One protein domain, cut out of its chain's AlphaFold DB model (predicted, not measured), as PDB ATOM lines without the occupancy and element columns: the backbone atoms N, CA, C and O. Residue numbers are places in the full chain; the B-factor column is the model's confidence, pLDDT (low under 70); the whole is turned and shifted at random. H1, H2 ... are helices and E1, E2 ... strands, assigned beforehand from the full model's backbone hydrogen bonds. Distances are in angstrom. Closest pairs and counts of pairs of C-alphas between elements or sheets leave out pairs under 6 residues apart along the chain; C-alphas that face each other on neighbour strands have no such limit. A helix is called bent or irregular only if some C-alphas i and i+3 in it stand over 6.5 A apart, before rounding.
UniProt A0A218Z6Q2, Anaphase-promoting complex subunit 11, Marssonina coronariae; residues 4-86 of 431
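Overview. This is residues 4 to 86 of the 431 residues of the protein "Anaphase-promoting complex subunit 11" of Marssonina coronariae (UniProt A0A218Z6Q2). The domain is one long, strongly twisted sheet of five strands, bent across its width like a shallow trough. The links of residues 22 to 30 and 63 to 71 lie at one end of the strands; at the opposite end, residues 39 to 55, of which 44 to 47 are the one short helix, H1, lead from edge strand E3 to edge strand E4, and the last printed residues, 80 to 86, lie there too. The printed part has 83 residues, with one named helix and five named strands in the order E1 E2 E3 H1 E4 E5; the sheet's order is E3 E1 E2 E5 E4, mixed. The class is mostly strand, though under half of the residues are in named elements. The whole is only just compact, close to loose, with a radius of gyration of the C-alphas of 14.0 A, and elongated, spanning 43 by 22 by 20 A.

Arrangement. Start at E1, residues 4 to 10, and go through a tight link to E2, residues 16 to 21: this antiparallel hairpin has N 6 and O 19 2.9 A apart, within hydrogen-bond range. Next look at E3, residues 31 to 38, an edge strand parallel to E1 at 14 degrees, with N 7 and O 34 2.9 A apart. Then comes H1, residues 44 to 47, which is only just not on the sheet, with 4 pairs of C-alphas within 10 A. It is too short for an O i to N i+4 pair; its one O i to N i+3 pair is within range. E4, residues 56 to 62, is the other edge strand and forms a hairpin with E5, residues 72 to 79, where N 75 and O 59 are 2.8 A apart. E5 is also antiparallel to E2, at 154 degrees, with N 18 and O 78 2.7 A apart. H1 and E5 are only just apart, their closest C-alphas 8.3 A from each other.

Along the chain. Find C-alpha 4 at (90.697, -15.851, -86.645); from there E1 runs 18.7 A to C-alpha 10. E2 covers 16.1 A and E3 22.1 A, ending at C-alpha 38, (85.450, -28.757, -76.050). H1 measures 5.1 A and E4 18.5 A. E5 runs 21.5 A to C-alpha 79 at (94.111, -31.704, -87.113).

Size, cuts and confidence. Look for the two C-alphas farthest apart at Gly 68 and Asp 86, 45.0 A from each other. The sheet's C-alphas lie up to 7.7 A off its best plane. The printed part has no cut, and no link between named elements is long. In the B-factor column the mean pLDDT of the printed part is 89.8, and residues 49 to 53 are under 70.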
ATOM      1  N   LEU A   4      90.777 -15.071 -87.879       95.75
ATOM      2  CA  LEU A   4      90.697 -15.851 -86.645       95.75
ATOM      3  C   LEU A   4      91.496 -17.142 -86.811       95.75
ATOM      4  O   LEU A   4      91.317 -17.881 -87.776       95.75
ATOM      5  N   ARG A   5      92.370 -17.405 -85.846       97.00
ATOM      6  CA  ARG A   5      93.022 -18.694 -85.649       97.00
ATOM      7  C   ARG A   5      92.508 -19.262 -84.334       97.00
ATOM      8  O   ARG A   5      92.858 -18.752 -83.274       97.00
ATOM      9  N   GLN A   6      91.667 -20.279 -84.432       97.31
ATOM     10  CA  GLN A   6      91.024 -20.948 -83.309       97.31
ATOM     11  C   GLN A   6      91.704 -22.297 -83.060       97.31
ATOM     12  O   GLN A   6      91.912 -23.052 -84.006       97.31
ATOM     13  N   ILE A   7      92.046 -22.612 -81.813       97.56
ATOM     14  CA  ILE A   7      92.602 -23.911 -81.415       97.56
ATOM     15  C   ILE A   7      91.586 -24.618 -80.519       97.56
ATOM     16  O   ILE A   7      91.308 -24.162 -79.419       97.56
ATOM     17  N   ASN A   8      91.057 -25.745 -80.967       97.19
ATOM     18  CA  ASN A   8      90.116 -26.551 -80.205       97.19
ATOM     19  C   ASN A   8      90.821 -27.787 -79.652       97.19
ATOM     20  O   ASN A   8      91.432 -28.546 -80.407       97.19
ATOM     21  N   PHE A   9      90.691 -28.016 -78.351       96.81
ATOM     22  CA  PHE A   9      91.094 -29.257 -77.702       96.81
ATOM     23  C   PHE A   9      89.854 -30.087 -77.371       96.81
ATOM     24  O   PHE A   9      88.987 -29.643 -76.620       96.81
ATOM     25  N   PHE A  10      89.757 -31.294 -77.925       94.88
ATOM     26  CA  PHE A  10      88.598 -32.166 -77.716       94.88
ATOM     27  C   PHE A  10      88.786 -33.050 -76.491       94.88
ATOM     28  O   PHE A  10      89.692 -33.884 -76.474       94.88
ATOM     29  N   HIS A  11      87.895 -32.949 -75.506       93.00
ATOM     30  CA  HIS A  11      87.986 -33.720 -74.267       93.00
ATOM     31  C   HIS A  11      88.086 -35.230 -74.527       93.00
ATOM     32  O   HIS A  11      88.986 -35.889 -74.005       93.00
ATOM     33  N   ASN A  12      87.208 -35.803 -75.360       89.12
ATOM     34  CA  ASN A  12      87.088 -37.263 -75.452       89.12
ATOM     35  C   ASN A  12      88.335 -37.942 -76.035       89.12
ATOM     36  O   ASN A  12      88.696 -39.020 -75.569       89.12
ATOM     37  N   CYS A  13      89.013 -37.308 -76.996       91.12
ATOM     38  CA  CYS A  13      90.186 -37.876 -77.673       91.12
ATOM     39  C   CYS A  13      91.495 -37.112 -77.460       91.12
ATOM     40  O   CYS A  13      92.524 -37.544 -77.960       91.12
ATOM     41  N   THR A  14      91.487 -35.972 -76.767       94.12
ATOM     42  CA  THR A  14      92.665 -35.107 -76.531       94.12
ATOM     43  C   THR A  14      93.357 -34.593 -77.796       94.12
ATOM     44  O   THR A  14      94.497 -34.136 -77.756       94.12
ATOM     45  N   HIS A  15      92.672 -34.662 -78.938       94.25
ATOM     46  CA  HIS A  15      93.206 -34.177 -80.204       94.25
ATOM     47  C   HIS A  15      93.051 -32.666 -80.316       94.25
ATOM     48  O   HIS A  15      92.015 -32.111 -79.939       94.25
ATOM     49  N   LEU A  16      94.065 -32.031 -80.900       96.06
ATOM     50  CA  LEU A  16      94.048 -30.614 -81.228       96.06
ATOM     51  C   LEU A  16      93.562 -30.396 -82.661       96.06
ATOM     52  O   LEU A  16      94.010 -31.056 -83.605       96.06
ATOM     53  N   GLN A  17      92.672 -29.425 -82.817       95.88
ATOM     54  CA  GLN A  17      92.195 -28.930 -84.098       95.88
ATOM     55  C   GLN A  17      92.490 -27.439 -84.196       95.88
ATOM     56  O   GLN A  17      92.059 -26.652 -83.364       95.88
ATOM     57  N   GLU A  18      93.179 -27.040 -85.247       97.38
ATOM     58  CA  GLU A  18      93.380 -25.652 -85.613       97.38
ATOM     59  C   GLU A  18      92.383 -25.272 -86.711       97.38
ATOM     60  O   GLU A  18      92.262 -25.947 -87.730       97.38
ATOM     61  N   VAL A  19      91.657 -24.178 -86.514       96.88
ATOM     62  CA  VAL A  19      90.694 -23.641 -87.472       96.88
ATOM     63  C   VAL A  19      91.136 -22.239 -87.871       96.88
ATOM     64  O   VAL A  19      91.163 -21.314 -87.059       96.88
ATOM     65  N   LEU A  20      91.488 -22.084 -89.142       97.38
ATOM     66  CA  LEU A  20      91.896 -20.829 -89.756       97.38
ATOM     67  C   LEU A  20      90.705 -20.246 -90.512       97.38
ATOM     68  O   LEU A  20      90.308 -20.724 -91.578       97.38
ATOM     69  N   VAL A  21      90.125 -19.197 -89.944       96.62
ATOM     70  CA  VAL A  21      88.988 -18.483 -90.519       96.62
ATOM     71  C   VAL A  21      89.519 -17.246 -91.244       96.62
ATOM     72  O   VAL A  21      90.077 -16.343 -90.601       96.62
ATOM     73  N   PRO A  22      89.381 -17.176 -92.580       96.19
ATOM     74  CA  PRO A  22      89.803 -16.006 -93.322       96.19
ATOM     75  C   PRO A  22      88.906 -14.811 -93.001       96.19
ATOM     76  O   PRO A  22      87.792 -14.916 -92.486       96.19
ATOM     77  N   SER A  23      89.413 -13.641 -93.352       94.62
ATOM     78  CA  SER A  23      88.686 -12.395 -93.212       94.62
ATOM     79  C   SER A  23      87.623 -12.232 -94.320       94.62
ATOM     80  O   SER A  23      88.002 -12.235 -95.485       94.62
ATOM     81  N   LEU A  24      86.335 -11.986 -94.003       93.25
ATOM     82  CA  LEU A  24      85.370 -11.434 -94.978       93.25
ATOM     83  C   LEU A  24      85.542  -9.935 -95.342       93.25
ATOM     84  O   LEU A  24      84.863  -9.482 -96.253       93.25
ATOM     85  N   ASN A  25      86.399  -9.145 -94.673       94.00
ATOM     86  CA  ASN A  25      86.656  -7.740 -95.062       94.00
ATOM     87  C   ASN A  25      88.163  -7.608 -95.344       94.00
ATOM     88  O   ASN A  25      88.954  -7.640 -94.390       94.00
ATOM     89  N   PRO A  26      88.555  -7.507 -96.624       86.50
ATOM     90  CA  PRO A  26      89.940  -7.646 -97.062       86.50
ATOM     91  C   PRO A  26      90.879  -6.600 -96.451       86.50
ATOM     92  O   PRO A  26      92.062  -6.890 -96.288       86.50
ATOM     93  N   ASP A  27      90.346  -5.453 -96.028       94.38
ATOM     94  CA  ASP A  27      91.121  -4.324 -95.508       94.38
ATOM     95  C   ASP A  27      91.455  -4.460 -94.014       94.38
ATOM     96  O   ASP A  27      92.313  -3.761 -93.479       94.38
ATOM     97  N   CYS A  28      90.799  -5.378 -93.301       92.12
ATOM     98  CA  CYS A  28      91.081  -5.588 -91.884       92.12
ATOM     99  C   CYS A  28      92.262  -6.551 -91.689       92.12
ATOM    100  O   CYS A  28      92.169  -7.746 -91.977       92.12
ATOM    101  N   GLY A  29      93.357  -6.039 -91.123       91.44
ATOM    102  CA  GLY A  29      94.550  -6.819 -90.778       91.44
ATOM    103  C   GLY A  29      94.544  -7.455 -89.380       91.44
ATOM    104  O   GLY A  29      95.509  -8.133 -89.024       91.44
ATOM    105  N   LYS A  30      93.494  -7.246 -88.572       93.12
ATOM    106  CA  LYS A  30      93.457  -7.700 -87.171       93.12
ATOM    107  C   LYS A  30      93.513  -9.229 -87.098       93.12
ATOM    108  O   LYS A  30      92.768  -9.923 -87.789       93.12
ATOM    109  N   LYS A  31      94.395  -9.765 -86.254       94.75
ATOM    110  CA  LYS A  31      94.492 -11.205 -85.979       94.75
ATOM    111  C   LYS A  31      93.828 -11.488 -84.638       94.75
ATOM    112  O   LYS A  31      94.180 -10.857 -83.649       94.75
ATOM    113  N   ILE A  32      92.879 -12.414 -84.618       94.06
ATOM    114  CA  ILE A  32      92.266 -12.928 -83.392       94.06
ATOM    115  C   ILE A  32      92.808 -14.331 -83.167       94.06
ATOM    116  O   ILE A  32      92.827 -15.158 -84.082       94.06
ATOM    117  N   LEU A  33      93.266 -14.579 -81.949       95.56
ATOM    118  CA  LEU A  33      93.623 -15.905 -81.473       95.56
ATOM    119  C   LEU A  33      92.509 -16.363 -80.542       95.56
ATOM    120  O   LEU A  33      92.118 -15.614 -79.653       95.56
ATOM    121  N   GLY A  34      92.003 -17.565 -80.775       95.88
ATOM    122  CA  GLY A  34      91.008 -18.211 -79.931       95.88
ATOM    123  C   GLY A  34      91.489 -19.595 -79.513       95.88
ATOM    124  O   GLY A  34      92.259 -20.236 -80.239       95.88
ATOM    125  N   ARG A  35      91.069 -20.043 -78.332       96.88
ATOM    126  CA  ARG A  35      91.352 -21.387 -77.843       96.88
ATOM    127  C   ARG A  35      90.200 -21.892 -76.995       96.88
ATOM    128  O   ARG A  35      89.902 -21.283 -75.971       96.88
ATOM    129  N   ASP A  36      89.648 -23.034 -77.382       95.81
ATOM    130  CA  ASP A  36      88.497 -23.635 -76.720       95.81
ATOM    131  C   ASP A  36      88.831 -25.039 -76.224       95.81
ATOM    132  O   ASP A  36      89.477 -25.841 -76.907       95.81
ATOM    133  N   TYR A  37      88.323 -25.343 -75.034       96.12
ATOM    134  CA  TYR A  37      88.288 -26.687 -74.488       96.12
ATOM    135  C   TYR A  37      86.887 -27.266 -74.719       96.12
ATOM    136  O   TYR A  37      85.925 -26.849 -74.075       96.12
ATOM    137  N   ILE A  38      86.750 -28.212 -75.648       95.25
ATOM    138  CA  ILE A  38      85.450 -28.757 -76.050       95.25
ATOM    139  C   ILE A  38      85.128 -30.000 -75.216       95.25
ATOM    140  O   ILE A  38      85.694 -31.078 -75.427       95.25
ATOM    141  N   MET A  39      84.200 -29.842 -74.271       92.56
ATOM    142  CA  MET A  39      83.696 -30.920 -73.414       92.56
ATOM    143  C   MET A  39      82.811 -31.904 -74.181       92.56
ATOM    144  O   MET A  39      82.063 -31.523 -75.076       92.56
ATOM    145  N   SER A  40      82.891 -33.183 -73.808       85.75
ATOM    146  CA  SER A  40      82.021 -34.272 -74.290       85.75
ATOM    147  C   SER A  40      81.984 -34.527 -75.806       85.75
ATOM    148  O   SER A  40      81.248 -35.411 -76.248       85.75
ATOM    149  N   GLU A  41      82.805 -33.854 -76.611       87.75
ATOM    150  CA  GLU A  41      82.881 -34.078 -78.055       87.75
ATOM    151  C   GLU A  41      84.144 -34.835 -78.475       87.75
ATOM    152  O   GLU A  41      85.214 -34.754 -77.865       87.75
ATOM    153  N   TRP A  42      84.005 -35.584 -79.567       87.81
ATOM    154  CA  TRP A  42      85.112 -36.192 -80.295       87.81
ATOM    155  C   TRP A  42      85.531 -35.270 -81.431       87.81
ATOM    156  O   TRP A  42      84.672 -34.680 -82.090       87.81
ATOM    157  N   CYS A  43      86.831 -35.219 -81.733       90.19
ATOM    158  CA  CYS A  43      87.266 -34.505 -82.925       90.19
ATOM    159  C   CYS A  43      86.621 -35.130 -84.181       90.19
ATOM    160  O   CYS A  43      86.315 -36.332 -84.185       90.19
ATOM    161  N   PRO A  44      86.448 -34.361 -85.272       86.44
ATOM    162  CA  PRO A  44      85.801 -34.846 -86.489       86.44
ATOM    163  C   PRO A  44      86.371 -36.186 -86.972       86.44
ATOM    164  O   PRO A  44      85.620 -37.112 -87.258       86.44
ATOM    165  N   ARG A  45      87.694 -36.362 -86.960       82.75
ATOM    166  CA  ARG A  45      88.322 -37.617 -87.396       82.75
ATOM    167  C   ARG A  45      87.944 -38.828 -86.540       82.75
ATOM    168  O   ARG A  45      87.636 -39.879 -87.099       82.75
ATOM    169  N   CYS A  46      87.941 -38.694 -85.213       82.75
ATOM    170  CA  CYS A  46      87.537 -39.781 -84.317       82.75
ATOM    171  C   CYS A  46      86.046 -40.097 -84.441       82.75
ATOM    172  O   CYS A  46      85.671 -41.267 -84.441       82.75
ATOM    173  N   LYS A  47      85.207 -39.064 -84.606       80.69
ATOM    174  CA  LYS A  47      83.760 -39.223 -84.795       80.69
ATOM    175  C   LYS A  47      83.424 -40.061 -86.033       80.69
ATOM    176  O   LYS A  47      82.485 -40.846 -85.996       80.69
ATOM    177  N   TRP A  48      84.202 -39.923 -87.107       72.56
ATOM    178  CA  TRP A  48      84.013 -40.656 -88.366       72.56
ATOM    179  C   TRP A  48      84.924 -41.887 -88.502       72.56
ATOM    180  O   TRP A  48      85.202 -42.324 -89.617       72.56
ATOM    181  N   SER A  49      85.429 -42.431 -87.386       64.94
ATOM    182  CA  SER A  49      86.259 -43.649 -87.352       64.94
ATOM    183  C   SER A  49      87.454 -43.635 -88.323       64.94
ATOM    184  O   SER A  49      87.814 -44.665 -88.882       64.94
ATOM    185  N   GLY A  50      88.073 -42.470 -88.545       59.81
ATOM    186  CA  GLY A  50      89.268 -42.353 -89.388       59.81
ATOM    187  C   GLY A  50      89.023 -42.280 -90.899       59.81
ATOM    188  O   GLY A  50      89.993 -42.207 -91.645       59.81
ATOM    189  N   PHE A  51      87.769 -42.231 -91.371       56.00
ATOM    190  CA  PHE A  51      87.476 -42.124 -92.812       56.00
ATOM    191  C   PHE A  51      87.910 -40.783 -93.435       56.00
ATOM    192  O   PHE A  51      88.093 -40.682 -94.647       56.00
ATOM    193  N   LEU A  52      88.088 -39.741 -92.615       57.28
ATOM    194  CA  LEU A  52      88.627 -38.455 -93.057       57.28
ATOM    195  C   LEU A  52      90.155 -38.553 -93.183       57.28
ATOM    196  O   LEU A  52      90.888 -38.379 -92.210       57.28
ATOM    197  N   ALA A  53      90.598 -38.865 -94.403       56.97
ATOM    198  CA  ALA A  53      91.994 -39.054 -94.788       56.97
ATOM    199  C   ALA A  53      92.722 -37.783 -95.270       56.97
ATOM    200  O   ALA A  53      93.736 -37.891 -95.958       56.97
ATOM    201  N   PRO A  54      92.278 -36.574 -94.894       71.81
ATOM    202  CA  PRO A  54      93.298 -35.569 -94.644       71.81
ATOM    203  C   PRO A  54      93.194 -34.989 -93.233       71.81
ATOM    204  O   PRO A  54      92.126 -34.607 -92.754       71.81
ATOM    205  N   PHE A  55      94.356 -34.837 -92.594       83.38
ATOM    206  CA  PHE A  55      94.545 -33.990 -91.411       83.38
ATOM    207  C   PHE A  55      94.252 -32.510 -91.698       83.38
ATOM    208  O   PHE A  55      94.378 -31.676 -90.815       83.38
ATOM    209  N   GLN A  56      93.850 -32.170 -92.920       92.00
ATOM    210  CA  GLN A  56      93.557 -30.826 -93.365       92.00
ATOM    211  C   GLN A  56      92.373 -30.857 -94.328       92.00
ATOM    212  O   GLN A  56      92.415 -31.525 -95.357       92.00
ATOM    213  N   TYR A  57      91.309 -30.132 -94.018       91.25
ATOM    214  CA  TYR A  57      90.160 -29.997 -94.908       91.25
ATOM    215  C   TYR A  57      89.617 -28.576 -94.872       91.25
ATOM    216  O   TYR A  57      89.963 -27.771 -94.009       91.25
ATOM    217  N   GLN A  58      88.781 -28.251 -95.849       94.25
ATOM    218  CA  GLN A  58      88.085 -26.978 -95.912       94.25
ATOM    219  C   GLN A  58      86.605 -27.204 -95.651       94.25
ATOM    220  O   GLN A  58      86.020 -28.167 -96.145       94.25
ATOM    221  N   GLU A  59      85.992 -26.307 -94.890       93.00
ATOM    222  CA  GLU A  59      84.556 -26.339 -94.648       93.00
ATOM    223  C   GLU A  59      83.946 -24.944 -94.738       93.00
ATOM    224  O   GLU A  59      84.602 -23.933 -94.488       93.00
ATOM    225  N   TYR A  60      82.673 -24.896 -95.117       95.06
ATOM    226  CA  TYR A  60      81.929 -23.653 -95.245       95.06
ATOM    227  C   TYR A  60      81.194 -23.359 -93.938       95.06
ATOM    228  O   TYR A  60      80.325 -24.125 -93.523       95.06
ATOM    229  N   ALA A  61      81.545 -22.258 -93.279       93.88
ATOM    230  CA  ALA A  61      80.998 -21.872 -91.980       93.88
ATOM    231  C   ALA A  61      80.841 -20.349 -91.881       93.88
ATOM    232  O   ALA A  61      81.321 -19.613 -92.741       93.88
ATOM    233  N   SER A  62      80.174 -19.854 -90.837       93.69
ATOM    234  CA  SER A  62      80.113 -18.412 -90.569       93.69
ATOM    235  C   SER A  62      81.520 -17.845 -90.354       93.69
ATOM    236  O   SER A  62      82.314 -18.407 -89.598       93.69
ATOM    237  N   GLY A  63      81.839 -16.744 -91.037       91.94
ATOM    238  CA  GLY A  63      83.041 -15.968 -90.740       91.94
ATOM    239  C   GLY A  63      82.812 -15.039 -89.548       91.94
ATOM    240  O   GLY A  63      81.678 -14.775 -89.161       91.94
ATOM    241  N   VAL A  64      83.889 -14.509 -88.971       92.25
ATOM    242  CA  VAL A  64      83.804 -13.565 -87.842       92.25
ATOM    243  C   VAL A  64      83.233 -12.234 -88.331       92.25
ATOM    244  O   VAL A  64      83.777 -11.672 -89.270       92.25
ATOM    245  N   ALA A  65      82.176 -11.691 -87.721       92.81
ATOM    246  CA  ALA A  65      81.642 -10.379 -88.101       92.81
ATOM    247  C   ALA A  65      82.661  -9.244 -87.853       92.81
ATOM    248  O   ALA A  65      83.414  -9.263 -86.881       92.81
ATOM    249  N   CYS A  66      82.712  -8.235 -88.732       93.00
ATOM    250  CA  CYS A  66      83.655  -7.117 -88.601       93.00
ATOM    251  C   CYS A  66      83.222  -5.913 -89.439       93.00
ATOM    252  O   CYS A  66      83.055  -6.047 -90.647       93.00
ATOM    253  N   GLY A  67      83.090  -4.739 -88.814       89.69
ATOM    254  CA  GLY A  67      82.815  -3.482 -89.522       89.69
ATOM    255  C   GLY A  67      81.529  -3.503 -90.355       89.69
ATOM    256  O   GLY A  67      81.529  -3.014 -91.476       89.69
ATOM    257  N   GLY A  68      80.464  -4.145 -89.863       93.38
ATOM    258  CA  GLY A  68      79.182  -4.275 -90.575       93.38
ATOM    259  C   GLY A  68      79.121  -5.398 -91.617       93.38
ATOM    260  O   GLY A  68      78.029  -5.811 -92.001       93.38
ATOM    261  N   PHE A  69      80.257  -5.968 -92.020       92.44
ATOM    262  CA  PHE A  69      80.278  -7.138 -92.889       92.44
ATOM    263  C   PHE A  69      79.850  -8.389 -92.094       92.44
ATOM    264  O   PHE A  69      80.220  -8.567 -90.928       92.44
ATOM    265  N   ARG A  70      79.075  -9.275 -92.726       94.94
ATOM    266  CA  ARG A  70      78.659 -10.590 -92.207       94.94
ATOM    267  C   ARG A  70      78.555 -11.564 -93.378       94.94
ATOM    268  O   ARG A  70      78.266 -11.143 -94.494       94.94
ATOM    269  N   GLY A  71      78.786 -12.850 -93.141       94.12
ATOM    270  CA  GLY A  71      78.680 -13.857 -94.192       94.12
ATOM    271  C   GLY A  71      79.339 -15.177 -93.825       94.12
ATOM    272  O   GLY A  71      79.907 -15.336 -92.744       94.12
ATOM    273  N   LYS A  72      79.262 -16.131 -94.750       95.50
ATOM    274  CA  LYS A  72      79.936 -17.424 -94.642       95.50
ATOM    275  C   LYS A  72      81.269 -17.375 -95.391       95.50
ATOM    276  O   LYS A  72      81.398 -16.682 -96.398       95.50
ATOM    277  N   VAL A  73      82.257 -18.100 -94.886       95.31
ATOM    278  CA  VAL A  73      83.576 -18.279 -95.496       95.31
ATOM    279  C   VAL A  73      83.925 -19.748 -95.567       95.31
ATOM    280  O   VAL A  73      83.488 -20.557 -94.748       95.31
ATOM    281  N   THR A  74      84.793 -20.076 -96.513       96.81
ATOM    282  CA  THR A  74      85.535 -21.330 -96.472       96.81
ATOM    283  C   THR A  74      86.655 -21.182 -95.449       96.81
ATOM    284  O   THR A  74      87.592 -20.413 -95.667       96.81
ATOM    285  N   ARG A  75      86.547 -21.883 -94.320       96.06
ATOM    286  CA  ARG A  75      87.604 -21.959 -93.308       96.06
ATOM    287  C   ARG A  75      88.429 -23.217 -93.512       96.06
ATOM    288  O   ARG A  75      87.924 -24.246 -93.959       96.06
ATOM    289  N   GLU A  76      89.704 -23.116 -93.190       96.62
ATOM    290  CA  GLU A  76      90.627 -24.237 -93.240       96.62
ATOM    291  C   GLU A  76      90.715 -24.869 -91.854       96.62
ATOM    292  O   GLU A  76      90.907 -24.182 -90.855       96.62
ATOM    293  N   VAL A  77      90.561 -26.183 -91.796       95.31
ATOM    294  CA  VAL A  77      90.610 -26.970 -90.574       95.31
ATOM    295  C   VAL A  77      91.790 -27.915 -90.660       95.31
ATOM    296  O   VAL A  77      91.886 -28.698 -91.599       95.31
ATOM    297  N   ARG A  78      92.661 -27.873 -89.658       95.62
ATOM    298  CA  ARG A  78      93.824 -28.739 -89.502       95.62
ATOM    299  C   ARG A  78      93.697 -29.533 -88.211       95.62
ATOM    300  O   ARG A  78      93.338 -28.992 -87.174       95.62
ATOM    301  N   LEU A  79      93.982 -30.820 -88.261       93.38
ATOM    302  CA  LEU A  79      94.111 -31.704 -87.113       93.38
ATOM    303  C   LEU A  79      95.598 -31.982 -86.923       93.38
ATOM    304  O   LEU A  79      96.282 -32.340 -87.877       93.38
ATOM    305  N   HIS A  80      96.104 -31.809 -85.707       92.56
ATOM    306  CA  HIS A  80      97.525 -32.013 -85.438       92.56
ATOM    307  C   HIS A  80      97.863 -33.507 -85.449       92.56
ATOM    308  O   HIS A  80      97.381 -34.246 -84.598       92.56
ATOM    309  N   GLU A  81      98.698 -33.943 -86.396       87.75
ATOM    310  CA  GLU A  81      99.065 -35.356 -86.590       87.75
ATOM    311  C   GLU A  81      99.722 -35.976 -85.355       87.75
ATOM    312  O   GLU A  81      99.302 -37.047 -84.925       87.75
ATOM    313  N   ALA A  82     100.615 -35.235 -84.692       85.56
ATOM    314  CA  ALA A  82     101.255 -35.645 -83.440       85.56
ATOM    315  C   ALA A  82     100.258 -35.970 -82.311       85.56
ATOM    316  O   ALA A  82     100.603 -36.636 -81.340       85.56
ATOM    317  N   SER A  83      99.005 -35.512 -82.402       82.88
ATOM    318  CA  SER A  83      97.986 -35.893 -81.424       82.88
ATOM    319  C   SER A  83      97.494 -37.340 -81.592       82.88
ATOM    320  O   SER A  83      96.895 -37.847 -80.652       82.88
ATOM    321  N   PHE A  84      97.747 -37.991 -82.736       80.62
ATOM    322  CA  PHE A  84      97.202 -39.305 -83.119       80.62
ATOM    323  C   PHE A  84      98.223 -40.453 -83.085       80.62
ATOM    324  O   PHE A  84      97.839 -41.592 -83.337       80.62
ATOM    325  N   GLU A  85      99.505 -40.175 -82.833       75.94
ATOM    326  CA  GLU A  85     100.580 -41.179 -82.923       75.94
ATOM    327  C   GLU A  85     100.576 -42.182 -81.756       75.94
ATOM    328  O   GLU A  85     101.097 -43.286 -81.898       75.94
ATOM    329  N   ASP A  86      99.921 -41.844 -80.643       76.31
ATOM    330  CA  ASP A  86      99.928 -42.657 -79.429       76.31
ATOM    331  C   ASP A  86      98.577 -43.345 -79.192       76.31
ATOM    332  O   ASP A  86      97.535 -42.693 -79.068       76.31
TER     333      ASP A  86